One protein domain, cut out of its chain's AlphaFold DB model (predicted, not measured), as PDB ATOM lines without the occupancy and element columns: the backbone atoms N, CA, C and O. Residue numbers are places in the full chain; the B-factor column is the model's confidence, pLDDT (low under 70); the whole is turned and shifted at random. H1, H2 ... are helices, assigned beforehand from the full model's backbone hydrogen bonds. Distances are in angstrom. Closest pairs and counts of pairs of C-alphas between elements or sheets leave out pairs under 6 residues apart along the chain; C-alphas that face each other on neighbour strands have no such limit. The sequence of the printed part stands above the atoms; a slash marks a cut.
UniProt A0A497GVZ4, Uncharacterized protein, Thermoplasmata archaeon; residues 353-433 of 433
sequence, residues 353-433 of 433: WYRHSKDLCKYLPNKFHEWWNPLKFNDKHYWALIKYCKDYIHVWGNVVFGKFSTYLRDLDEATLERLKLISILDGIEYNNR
ATOM      1  N   TRP A 353     122.326 124.944  64.578       97.56
ATOM      2  CA  TRP A 353     122.125 126.387  64.771       97.56
ATOM      3  C   TRP A 353     122.904 127.254  63.784       97.56
ATOM      4  O   TRP A 353     122.335 128.144  63.141       97.56
ATOM      5  N   TYR A 354     124.195 126.965  63.609       96.94
ATOM      6  CA  TYR A 354     125.076 127.738  62.739       96.94
ATOM      7  C   TYR A 354     124.547 127.842  61.300       96.94
ATOM      8  O   TYR A 354     124.642 128.898  60.681       96.94
ATOM      9  N   ARG A 355     123.935 126.792  60.753       96.44
ATOM     10  CA  ARG A 355     123.439 126.811  59.367       96.44
ATOM     11  C   ARG A 355     121.976 127.231  59.275       96.44
ATOM     12  O   ARG A 355     121.627 127.973  58.358       96.44
ATOM     13  N   HIS A 356     121.165 126.842  60.257       97.56
ATOM     14  CA  HIS A 356     119.709 126.842  60.119       97.56
ATOM     15  C   HIS A 356     118.946 127.747  61.102       97.56
ATOM     16  O   HIS A 356     117.719 127.766  61.075       97.56
ATOM     17  N   SER A 357     119.621 128.582  61.910       97.81
ATOM     18  CA  SER A 357     118.922 129.543  62.803       97.81
ATOM     19  C   SER A 357     117.925 130.451  62.059       97.81
ATOM     20  O   SER A 357     116.819 130.700  62.534       97.81
ATOM     21  N   LYS A 358     118.283 130.930  60.857       97.56
ATOM     22  CA  LYS A 358     117.386 131.750  60.020       97.56
ATOM     23  C   LYS A 358     116.157 130.982  59.528       97.56
ATOM     24  O   LYS A 358     115.126 131.594  59.262       97.56
ATOM     25  N   ASP A 359     116.283 129.666  59.369       97.94
ATOM     26  CA  ASP A 359     115.232 128.823  58.814       97.94
ATOM     27  C   ASP A 359     114.165 128.539  59.883       97.94
ATOM     28  O   ASP A 359     112.983 128.555  59.551       97.94
ATOM     29  N   LEU A 360     114.548 128.435  61.168       98.19
ATOM     30  CA  LEU A 360     113.602 128.439  62.298       98.19
ATOM     31  C   LEU A 360     112.732 129.696  62.304       98.19
ATOM     32  O   LEU A 360     111.511 129.601  62.367       98.19
ATOM     33  N   CYS A 361     113.353 130.870  62.146       97.75
ATOM     34  CA  CYS A 361     112.617 132.134  62.081       97.75
ATOM     35  C   CYS A 361     111.611 132.132  60.927       97.75
ATOM     36  O   CYS A 361     110.477 132.571  61.078       97.75
ATOM     37  N   LYS A 362     112.044 131.653  59.755       97.75
ATOM     38  CA  LYS A 362     111.251 131.689  58.525       97.75
ATOM     39  C   LYS A 362     110.072 130.720  58.553       97.75
ATOM     40  O   LYS A 362     108.998 131.086  58.081       97.75
ATOM     41  N   TYR A 363     110.293 129.489  59.007       98.00
ATOM     42  CA  TYR A 363     109.319 128.408  58.857       98.00
ATOM     43  C   TYR A 363     108.527 128.122  60.129       98.00
ATOM     44  O   TYR A 363     107.397 127.664  60.020       98.00
ATOM     45  N   LEU A 364     109.070 128.440  61.309       97.50
ATOM     46  CA  LEU A 364     108.439 128.164  62.601       97.50
ATOM     47  C   LEU A 364     108.361 129.398  63.524       97.50
ATOM     48  O   LEU A 364     108.681 129.296  64.714       97.50
ATOM     49  N   PRO A 365     107.927 130.581  63.043       96.75
ATOM     50  CA  PRO A 365     107.812 131.759  63.903       96.75
ATOM     51  C   PRO A 365     106.750 131.587  64.999       96.75
ATOM     52  O   PRO A 365     106.867 132.182  66.061       96.75
ATOM     53  N   ASN A 366     105.730 130.753  64.789       95.12
ATOM     54  CA  ASN A 366     104.705 130.430  65.791       95.12
ATOM     55  C   ASN A 366     105.226 129.554  66.943       95.12
ATOM     56  O   ASN A 366     104.546 129.422  67.951       95.12
ATOM     57  N   LYS A 367     106.415 128.963  66.795       96.06
ATOM     58  CA  LYS A 367     107.074 128.123  67.804       96.06
ATOM     59  C   LYS A 367     108.234 128.844  68.491       96.06
ATOM     60  O   LYS A 367     109.081 128.204  69.103       96.06
ATOM     61  N   PHE A 368     108.289 130.177  68.380       96.31
ATOM     62  CA  PHE A 368     109.429 130.999  68.795       96.31
ATOM     63  C   PHE A 368     109.920 130.696  70.213       96.31
ATOM     64  O   PHE A 368     111.110 130.476  70.408       96.31
ATOM     65  N   HIS A 369     109.009 130.643  71.185       91.69
ATOM     66  CA  HIS A 369     109.356 130.402  72.587       91.69
ATOM     67  C   HIS A 369     109.940 129.006  72.841       91.69
ATOM     68  O   HIS A 369     110.759 128.855  73.739       91.69
ATOM     69  N   GLU A 370     109.577 128.006  72.033       92.38
ATOM     70  CA  GLU A 370     110.068 126.630  72.182       92.38
ATOM     71  C   GLU A 370     111.511 126.480  71.677       92.38
ATOM     72  O   GLU A 370     112.289 125.685  72.208       92.38
ATOM     73  N   TRP A 371     111.895 127.237  70.641       96.44
ATOM     74  CA  TRP A 371     113.236 127.134  70.067       96.44
ATOM     75  C   TRP A 371     114.191 128.252  70.445       96.44
ATOM     76  O   TRP A 371     115.399 128.037  70.401       96.44
ATOM     77  N   TRP A 372     113.719 129.444  70.790       97.06
ATOM     78  CA  TRP A 372     114.602 130.585  70.996       97.06
ATOM     79  C   TRP A 372     115.645 130.316  72.088       97.06
ATOM     80  O   TRP A 372     115.330 130.156  73.262       97.06
ATOM     81  N   ASN A 373     116.923 130.309  71.695       94.75
ATOM     82  CA  ASN A 373     118.045 130.206  72.617       94.75
ATOM     83  C   ASN A 373     119.100 131.271  72.269       94.75
ATOM     84  O   ASN A 373     119.806 131.130  71.263       94.75
ATOM     85  N   PRO A 374     119.264 132.316  73.100       94.06
ATOM     86  CA  PRO A 374     120.159 133.432  72.803       94.06
ATOM     87  C   PRO A 374     121.647 133.051  72.765       94.06
ATOM     88  O   PRO A 374     122.445 133.773  72.164       94.06
ATOM     89  N   LEU A 375     122.027 131.936  73.399       92.62
ATOM     90  CA  LEU A 375     123.406 131.446  73.452       92.62
ATOM     91  C   LEU A 375     123.775 130.595  72.233       92.62
ATOM     92  O   LEU A 375     124.951 130.510  71.888       92.62
ATOM     93  N   LYS A 376     122.786 129.973  71.581       95.81
ATOM     94  CA  LYS A 376     123.009 129.091  70.426       95.81
ATOM     95  C   LYS A 376     122.655 129.731  69.089       95.81
ATOM     96  O   LYS A 376     123.227 129.351  68.069       95.81
ATOM     97  N   PHE A 377     121.731 130.692  69.074       97.00
ATOM     98  CA  PHE A 377     121.283 131.331  67.841       97.00
ATOM     99  C   PHE A 377     122.449 131.999  67.099       97.00
ATOM    100  O   PHE A 377     123.187 132.802  67.667       97.00
ATOM    101  N   ASN A 378     122.602 131.687  65.809       96.44
ATOM    102  CA  ASN A 378     123.677 132.246  64.993       96.44
ATOM    103  C   ASN A 378     123.472 133.754  64.786       96.44
ATOM    104  O   ASN A 378     122.508 134.175  64.144       96.44
ATOM    105  N   ASP A 379     124.413 134.562  65.268       93.81
ATOM    106  CA  ASP A 379     124.385 136.022  65.175       93.81
ATOM    107  C   ASP A 379     124.341 136.548  63.730       93.81
ATOM    108  O   ASP A 379     123.644 137.521  63.435       93.81
ATOM    109  N   LYS A 380     124.955 135.833  62.779       94.50
ATOM    110  CA  LYS A 380     124.861 136.126  61.335       94.50
ATOM    111  C   LYS A 380     123.435 136.009  60.788       94.50
ATOM    112  O   LYS A 380     123.166 136.435  59.664       94.50
ATOM    113  N   HIS A 381     122.524 135.406  61.548       96.12
ATOM    114  CA  HIS A 381     121.123 135.215  61.196       96.12
ATOM    115  C   HIS A 381     120.167 136.144  61.960       96.12
ATOM    116  O   HIS A 381     118.960 136.014  61.774       96.12
ATOM    117  N   TYR A 382     120.645 137.111  62.757       93.62
ATOM    118  CA  TYR A 382     119.755 138.028  63.495       93.62
ATOM    119  C   TYR A 382     118.809 138.840  62.596       93.62
ATOM    120  O   TYR A 382     117.687 139.140  62.998       93.62
ATOM    121  N   TRP A 383     119.185 139.106  61.343       91.19
ATOM    122  CA  TRP A 383     118.283 139.718  60.359       91.19
ATOM    123  C   TRP A 383     116.980 138.920  60.158       91.19
ATOM    124  O   TRP A 383     115.948 139.494  59.811       91.19
ATOM    125  N   ALA A 384     117.004 137.600  60.371       95.50
ATOM    126  CA  ALA A 384     115.834 136.745  60.227       95.50
ATOM    127  C   ALA A 384     114.830 136.939  61.376       95.50
ATOM    128  O   ALA A 384     113.631 136.856  61.124       95.50
ATOM    129  N   LEU A 385     115.295 137.281  62.587       95.38
ATOM    130  CA  LEU A 385     114.426 137.623  63.722       95.38
ATOM    131  C   LEU A 385     113.610 138.876  63.421       95.38
ATOM    132  O   LEU A 385     112.394 138.881  63.571       95.38
ATOM    133  N   ILE A 386     114.275 139.908  62.900       89.88
ATOM    134  CA  ILE A 386     113.627 141.161  62.500       89.88
ATOM    135  C   ILE A 386     112.591 140.892  61.402       89.88
ATOM    136  O   ILE A 386     111.481 141.420  61.434       89.88
ATOM    137  N   LYS A 387     112.945 140.054  60.420       91.81
ATOM    138  CA  LYS A 387     112.090 139.798  59.259       91.81
ATOM    139  C   LYS A 387     110.875 138.924  59.574       91.81
ATOM    140  O   LYS A 387     109.796 139.209  59.057       91.81
ATOM    141  N   TYR A 388     111.052 137.858  60.351       95.81
ATOM    142  CA  TYR A 388     110.031 136.818  60.521       95.81
ATOM    143  C   TYR A 388     109.487 136.696  61.952       95.81
ATOM    144  O   TYR A 388     108.394 136.170  62.125       95.81
ATOM    145  N   CYS A 389     110.189 137.211  62.967       95.06
ATOM    146  CA  CYS A 389     109.837 137.074  64.389       95.06
ATOM    147  C   CYS A 389     109.652 138.432  65.090       95.06
ATOM    148  O   CYS A 389     109.904 138.560  66.289       95.06
ATOM    149  N   LYS A 390     109.222 139.459  64.347       90.75
ATOM    150  CA  LYS A 390     109.029 140.826  64.864       90.75
ATOM    151  C   LYS A 390     108.039 140.915  66.033       90.75
ATOM    152  O   LYS A 390     108.186 141.791  66.874       90.75
ATOM    153  N   ASP A 391     107.072 140.003  66.106       90.38
ATOM    154  CA  ASP A 391     106.057 140.005  67.167       90.38
ATOM    155  C   ASP A 391     106.645 139.566  68.527       90.38
ATOM    156  O   ASP A 391     106.137 139.939  69.581       90.38
ATOM    157  N   TYR A 392     107.795 138.882  68.517       92.50
ATOM    158  CA  TYR A 392     108.512 138.413  69.711       92.50
ATOM    159  C   TYR A 392     109.672 139.322  70.118       92.50
ATOM    160  O   TYR A 392     110.569 138.919  70.859       92.50
ATOM    161  N   ILE A 393     109.702 140.555  69.617       88.62
ATOM    162  CA  ILE A 393     110.830 141.460  69.834       88.62
ATOM    163  C   ILE A 393     111.063 141.825  71.302       88.62
ATOM    164  O   ILE A 393     112.196 142.067  71.699       88.62
ATOM    165  N   HIS A 394     110.021 141.790  72.130       83.56
ATOM    166  CA  HIS A 394     110.137 141.961  73.576       83.56
ATOM    167  C   HIS A 394     110.957 140.833  74.239       83.56
ATOM    168  O   HIS A 394     111.564 141.059  75.281       83.56
ATOM    169  N   VAL A 395     111.037 139.648  73.614       87.38
ATOM    170  CA  VAL A 395     111.816 138.494  74.096       87.38
ATOM    171  C   VAL A 395     113.273 138.579  73.643       87.38
ATOM    172  O   VAL A 395     114.198 138.475  74.448       87.38
ATOM    173  N   TRP A 396     113.508 138.755  72.338       92.19
ATOM    174  CA  TRP A 396     114.865 138.699  71.777       92.19
ATOM    175  C   TRP A 396     115.559 140.060  71.687       92.19
ATOM    176  O   TRP A 396     116.786 140.113  71.588       92.19
ATOM    177  N   GLY A 397     114.802 141.157  71.737       87.69
ATOM    178  CA  GLY A 397     115.294 142.519  71.551       87.69
ATOM    179  C   GLY A 397     116.384 142.874  72.548       87.69
ATOM    180  O   GLY A 397     117.466 143.268  72.135       87.69
ATOM    181  N   ASN A 398     116.180 142.629  73.841       79.56
ATOM    182  CA  ASN A 398     117.181 142.955  74.865       79.56
ATOM    183  C   ASN A 398     118.510 142.205  74.661       79.56
ATOM    184  O   ASN A 398     119.585 142.772  74.860       79.56
ATOM    185  N   VAL A 399     118.456 140.955  74.190       86.12
ATOM    186  CA  VAL A 399     119.652 140.144  73.917       86.12
ATOM    187  C   VAL A 399     120.405 140.666  72.694       86.12
ATOM    188  O   VAL A 399     121.629 140.811  72.722       86.12
ATOM    189  N   VAL A 400     119.684 140.915  71.600       84.62
ATOM    190  CA  VAL A 400     120.293 141.342  70.337       84.62
ATOM    191  C   VAL A 400     120.748 142.795  70.450       84.62
ATOM    192  O   VAL A 400     121.893 143.113  70.146       84.62
ATOM    193  N   PHE A 401     119.907 143.689  70.955       79.88
ATOM    194  CA  PHE A 401     120.211 145.113  71.054       79.88
ATOM    195  C   PHE A 401     121.279 145.426  72.098       79.88
ATOM    196  O   PHE A 401     122.055 146.347  71.875       79.88
ATOM    197  N   GLY A 402     121.449 144.613  73.145       74.44
ATOM    198  CA  GLY A 402     122.634 144.707  74.005       74.44
ATOM    199  C   GLY A 402     123.950 144.549  73.225       74.44
ATOM    200  O   GLY A 402     124.929 145.234  73.514       74.44
ATOM    201  N   LYS A 403     123.964 143.707  72.179       67.19
ATOM    202  CA  LYS A 403     125.130 143.480  71.303       67.19
ATOM    203  C   LYS A 403     125.235 144.470  70.136       67.19
ATOM    204  O   LYS A 403     126.335 144.706  69.648       67.19
ATOM    205  N   PHE A 404     124.109 145.029  69.682       67.00
ATOM    206  CA  PHE A 404     124.015 145.909  68.504       67.00
ATOM    207  C   PHE A 404     123.607 147.353  68.829       67.00
ATOM    208  O   PHE A 404     123.283 148.105  67.914       67.00
ATOM    209  N   SER A 405     123.642 147.767  70.097       63.28
ATOM    210  CA  SER A 405     123.264 149.122  70.532       63.28
ATOM    211  C   SER A 405     124.025 150.216  69.779       63.28
ATOM    212  O   SER A 405     123.483 151.291  69.544       63.28
ATOM    213  N   THR A 406     125.245 149.927  69.327       56.31
ATOM    214  CA  THR A 406     126.034 150.800  68.453       56.31
ATOM    215  C   THR A 406     125.504 150.865  67.019       56.31
ATOM    216  O   THR A 406     125.424 151.954  66.473       56.31
ATOM    217  N   TYR A 407     125.077 149.748  66.425       59.91
ATOM    218  CA  TYR A 407     124.580 149.698  65.042       59.91
ATOM    219  C   TYR A 407     123.154 150.235  64.884       59.91
ATOM    220  O   TYR A 407     122.804 150.757  63.831       59.91
ATOM    221  N   LEU A 408     122.312 150.109  65.915       61.88
ATOM    222  CA  LEU A 408     120.946 150.648  65.880       61.88
ATOM    223  C   LEU A 408     120.917 152.174  65.930       61.88
ATOM    224  O   LEU A 408     119.994 152.767  65.384       61.88
ATOM    225  N   ARG A 409     121.928 152.796  66.549       60.34
ATOM    226  CA  ARG A 409     122.097 154.258  66.547       60.34
ATOM    227  C   ARG A 409     122.403 154.816  65.159       60.34
ATOM    228  O   ARG A 409     122.157 155.994  64.928       60.34
ATOM    229  N   ASP A 410     122.902 153.976  64.254       60.78
ATOM    230  CA  ASP A 410     123.233 154.361  62.879       60.78
ATOM    231  C   ASP A 410     122.057 154.163  61.903       60.78
ATOM    232  O   ASP A 410     122.155 154.549  60.736       60.78
ATOM    233  N   LEU A 411     120.945 153.558  62.346       65.69
ATOM    234  CA  LEU A 411     119.734 153.440  61.532       65.69
ATOM    235  C   LEU A 411     118.954 154.756  61.557       65.69
ATOM    236  O   LEU A 411     118.764 155.361  62.609       65.69
ATOM    237  N   ASP A 412     118.466 155.185  60.393       76.38
ATOM    238  CA  ASP A 412     117.620 156.370  60.307       76.38
ATOM    239  C   ASP A 412     116.254 156.139  60.976       76.38
ATOM    240  O   ASP A 412     115.742 155.018  61.044       76.38
ATOM    241  N   GLU A 413     115.648 157.228  61.448       67.00
ATOM    242  CA  GLU A 413     114.373 157.226  62.173       67.00
ATOM    243  C   GLU A 413     113.250 156.537  61.385       67.00
ATOM    244  O   GLU A 413     112.490 155.763  61.958       67.00
ATOM    245  N   ALA A 414     113.202 156.697  60.057       70.44
ATOM    246  CA  ALA A 414     112.192 156.038  59.230       70.44
ATOM    247  C   ALA A 414     112.403 154.515  59.165       70.44
ATOM    248  O   ALA A 414     111.435 153.753  59.080       70.44
ATOM    249  N   THR A 415     113.650 154.043  59.223       64.88
ATOM    250  CA  THR A 415     113.973 152.617  59.351       64.88
ATOM    251  C   THR A 415     113.606 152.085  60.739       64.88
ATOM    252  O   THR A 415     112.996 151.017  60.835       64.88
ATOM    253  N   LEU A 416     113.892 152.835  61.806       69.38
ATOM    254  CA  LEU A 416     113.504 152.472  63.174       69.38
ATOM    255  C   LEU A 416     111.979 152.427  63.346       69.38
ATOM    256  O   LEU A 416     111.450 151.490  63.947       69.38
ATOM    257  N   GLU A 417     111.262 153.383  62.760       70.75
ATOM    258  CA  GLU A 417     109.801 153.474  62.785       70.75
ATOM    259  C   GLU A 417     109.153 152.340  61.977       70.75
ATOM    260  O   GLU A 417     108.252 151.655  62.467       70.75
ATOM    261  N   ARG A 418     109.674 152.036  60.777       66.69
ATOM    262  CA  ARG A 418     109.228 150.882  59.970       66.69
ATOM    263  C   ARG A 418     109.410 149.549  60.689       66.69
ATOM    264  O   ARG A 418     108.604 148.639  60.490       66.69
ATOM    265  N   LEU A 419     110.462 149.424  61.496       60.56
ATOM    266  CA  LEU A 419     110.747 148.226  62.282       60.56
ATOM    267  C   LEU A 419     110.057 148.227  63.659       60.56
ATOM    268  O   LEU A 419     110.191 147.250  64.390       60.56
ATOM    269  N   LYS A 420     109.301 149.283  64.004       69.19
ATOM    270  CA  LYS A 420     108.690 149.502  65.328       69.19
ATOM    271  C   LYS A 420     109.701 149.461  66.489       69.19
ATOM    272  O   LYS A 420     109.352 149.098  67.608       69.19
ATOM    273  N   LEU A 421     110.954 149.842  66.232       66.00
ATOM    274  CA  LEU A 421     112.058 149.768  67.198       66.00
ATOM    275  C   LEU A 421     112.177 150.989  68.102       66.00
ATOM    276  O   LEU A 421     112.823 150.890  69.140       66.00
ATOM    277  N   ILE A 422     111.545 152.109  67.739       65.75
ATOM    278  CA  ILE A 422     111.626 153.369  68.495       65.75
ATOM    279  C   ILE A 422     111.208 153.149  69.955       65.75
ATOM    280  O   ILE A 422     112.004 153.381  70.855       65.75
ATOM    281  N   SER A 423     110.044 152.530  70.187       62.25
ATOM    282  CA  SER A 423     109.553 152.236  71.548       62.25
ATOM    283  C   SER A 423     110.476 151.341  72.390       62.25
ATOM    284  O   SER A 423     110.452 151.400  73.616       62.25
ATOM    285  N   ILE A 424     111.306 150.516  71.745       58.66
ATOM    286  CA  ILE A 424     112.230 149.598  72.420       58.66
ATOM    287  C   ILE A 424     113.549 150.306  72.724       58.66
ATOM    288  O   ILE A 424     114.107 150.116  73.801       58.66
ATOM    289  N   LEU A 425     114.032 151.149  71.807       58.09
ATOM    290  CA  LEU A 425     115.198 151.999  72.044       58.09
ATOM    291  C   LEU A 425     114.934 153.006  73.164       58.09
ATOM    292  O   LEU A 425     115.780 153.141  74.044       58.09
ATOM    293  N   ASP A 426     113.746 153.613  73.192       61.62
ATOM    294  CA  ASP A 426     113.332 154.519  74.268       61.62
ATOM    295  C   ASP A 426     113.339 153.807  75.634       61.62
ATOM    296  O   ASP A 426     113.829 154.351  76.625       61.62
ATOM    297  N   GLY A 427     112.882 152.548  75.687       57.75
ATOM    298  CA  GLY A 427     112.934 151.719  76.898       57.75
ATOM    299  C   GLY A 427     114.354 151.308  77.315       57.75
ATOM    300  O   GLY A 427     114.667 151.272  78.505       57.75
ATOM    301  N   ILE A 428     115.245 151.034  76.356       56.16
ATOM    302  CA  ILE A 428     116.657 150.710  76.624       56.16
ATOM    303  C   ILE A 428     117.423 151.948  77.110       56.16
ATOM    304  O   ILE A 428     118.259 151.828  78.006       56.16
ATOM    305  N   GLU A 429     117.171 153.132  76.547       54.56
ATOM    306  CA  GLU A 429     117.792 154.374  77.016       54.56
ATOM    307  C   GLU A 429     117.334 154.754  78.422       54.56
ATOM    308  O   GLU A 429     118.152 155.236  79.204       54.56
ATOM    309  N   TYR A 430     116.068 154.502  78.760       49.69
ATOM    310  CA  TYR A 430     115.539 154.748  80.098       49.69
ATOM    311  C   TYR A 430     116.211 153.875  81.167       49.69
ATOM    312  O   TYR A 430     116.527 154.368  82.240       49.69
ATOM    313  N   ASN A 431     116.498 152.604  80.866       42.53
ATOM    314  CA  ASN A 431     117.139 151.681  81.814       42.53
ATOM    315  C   ASN A 431     118.662 151.877  81.962       42.53
ATOM    316  O   ASN A 431     119.264 151.298  82.863       42.53
ATOM    317  N   ASN A 432     119.297 152.637  81.064       44.97
ATOM    318  CA  ASN A 432     120.739 152.917  81.096       44.97
ATOM    319  C   ASN A 432     121.079 154.324  81.623       44.97
ATOM    320  O   ASN A 432     122.259 154.684  81.660       44.97
ATOM    321  N   ARG A 433     120.073 155.125  81.985       43.16
ATOM    322  CA  ARG A 433     120.213 156.395  82.712       43.16
ATOM    323  C   ARG A 433     119.860 156.169  84.172       43.16
ATOM    324  O   ARG A 433     120.496 156.845  85.010       43.16
TER     325      ARG A 433
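What this domain is: This is residues 353 to 433 of the 433 residues of an uncharacterized protein of Thermoplasmata archaeon (UniProt A0A497GVZ4). A kinked helix, H4, sits in the middle, with H2 and the side-by-side pair H1 and H3 toward one end and H5 and H6 toward the other. The 81 printed residues have six named helices, H1 to H6 in chain order, and no named strand: all helix. The whole is compact, radius of gyration of the C-alphas 12.8 A, spanning 34 by 23 by 20 A.

How they stand to each other: H4, residues 390 to 408, has a kink of 93 degrees near residue 398. H3, residues 379 to 388, is close but not clearly touching, closest C-alphas Tyr 382 and Val 400, 7.6 A. H1, residues 353 to 363, touches H3 the same way at a shallow tilt of 3 degrees, closest C-alphas Lys 358 and His 381, 5.2 A. H2, residues 365 to 371, is close to but not clearly touching H4, closest C-alphas Phe 368 and Tyr 392, 7.5 A. So is H6, residues 422 to 431, at Gly 397 and Ile 424, 7.8 A. H5, residues 413 to 418, is close to but not clearly touching H6, closest C-alphas Leu 416 and Ile 422, 5.7 A. Every O i to N i+4 pair is within hydrogen-bond range in H5 and H6, against 5 of 7 in H1, 1 of 3 in H2, with 3 of 4 O i to N i+3 pairs, 3 of 6 in H3 and 8 of 15 in H4.

Where its parts are: H4 is 15.5 A long, H3 15.1 A, H6 14.5 A, H1 14.2 A, H2 9.4 A and H5 8.5 A, first to last C-alpha. H1 begins at C-alpha 353 (122.125, 126.387, 64.771); H6 ends at C-alpha 431 (117.139, 151.681, 81.814).

The domain as a whole: The C-alphas farthest apart, Tyr 363 and Arg 433, are 38.4 A apart. The printed part has no cut and no long link. Of the printed part, 28 residues are under pLDDT 70, among them 418 to 433.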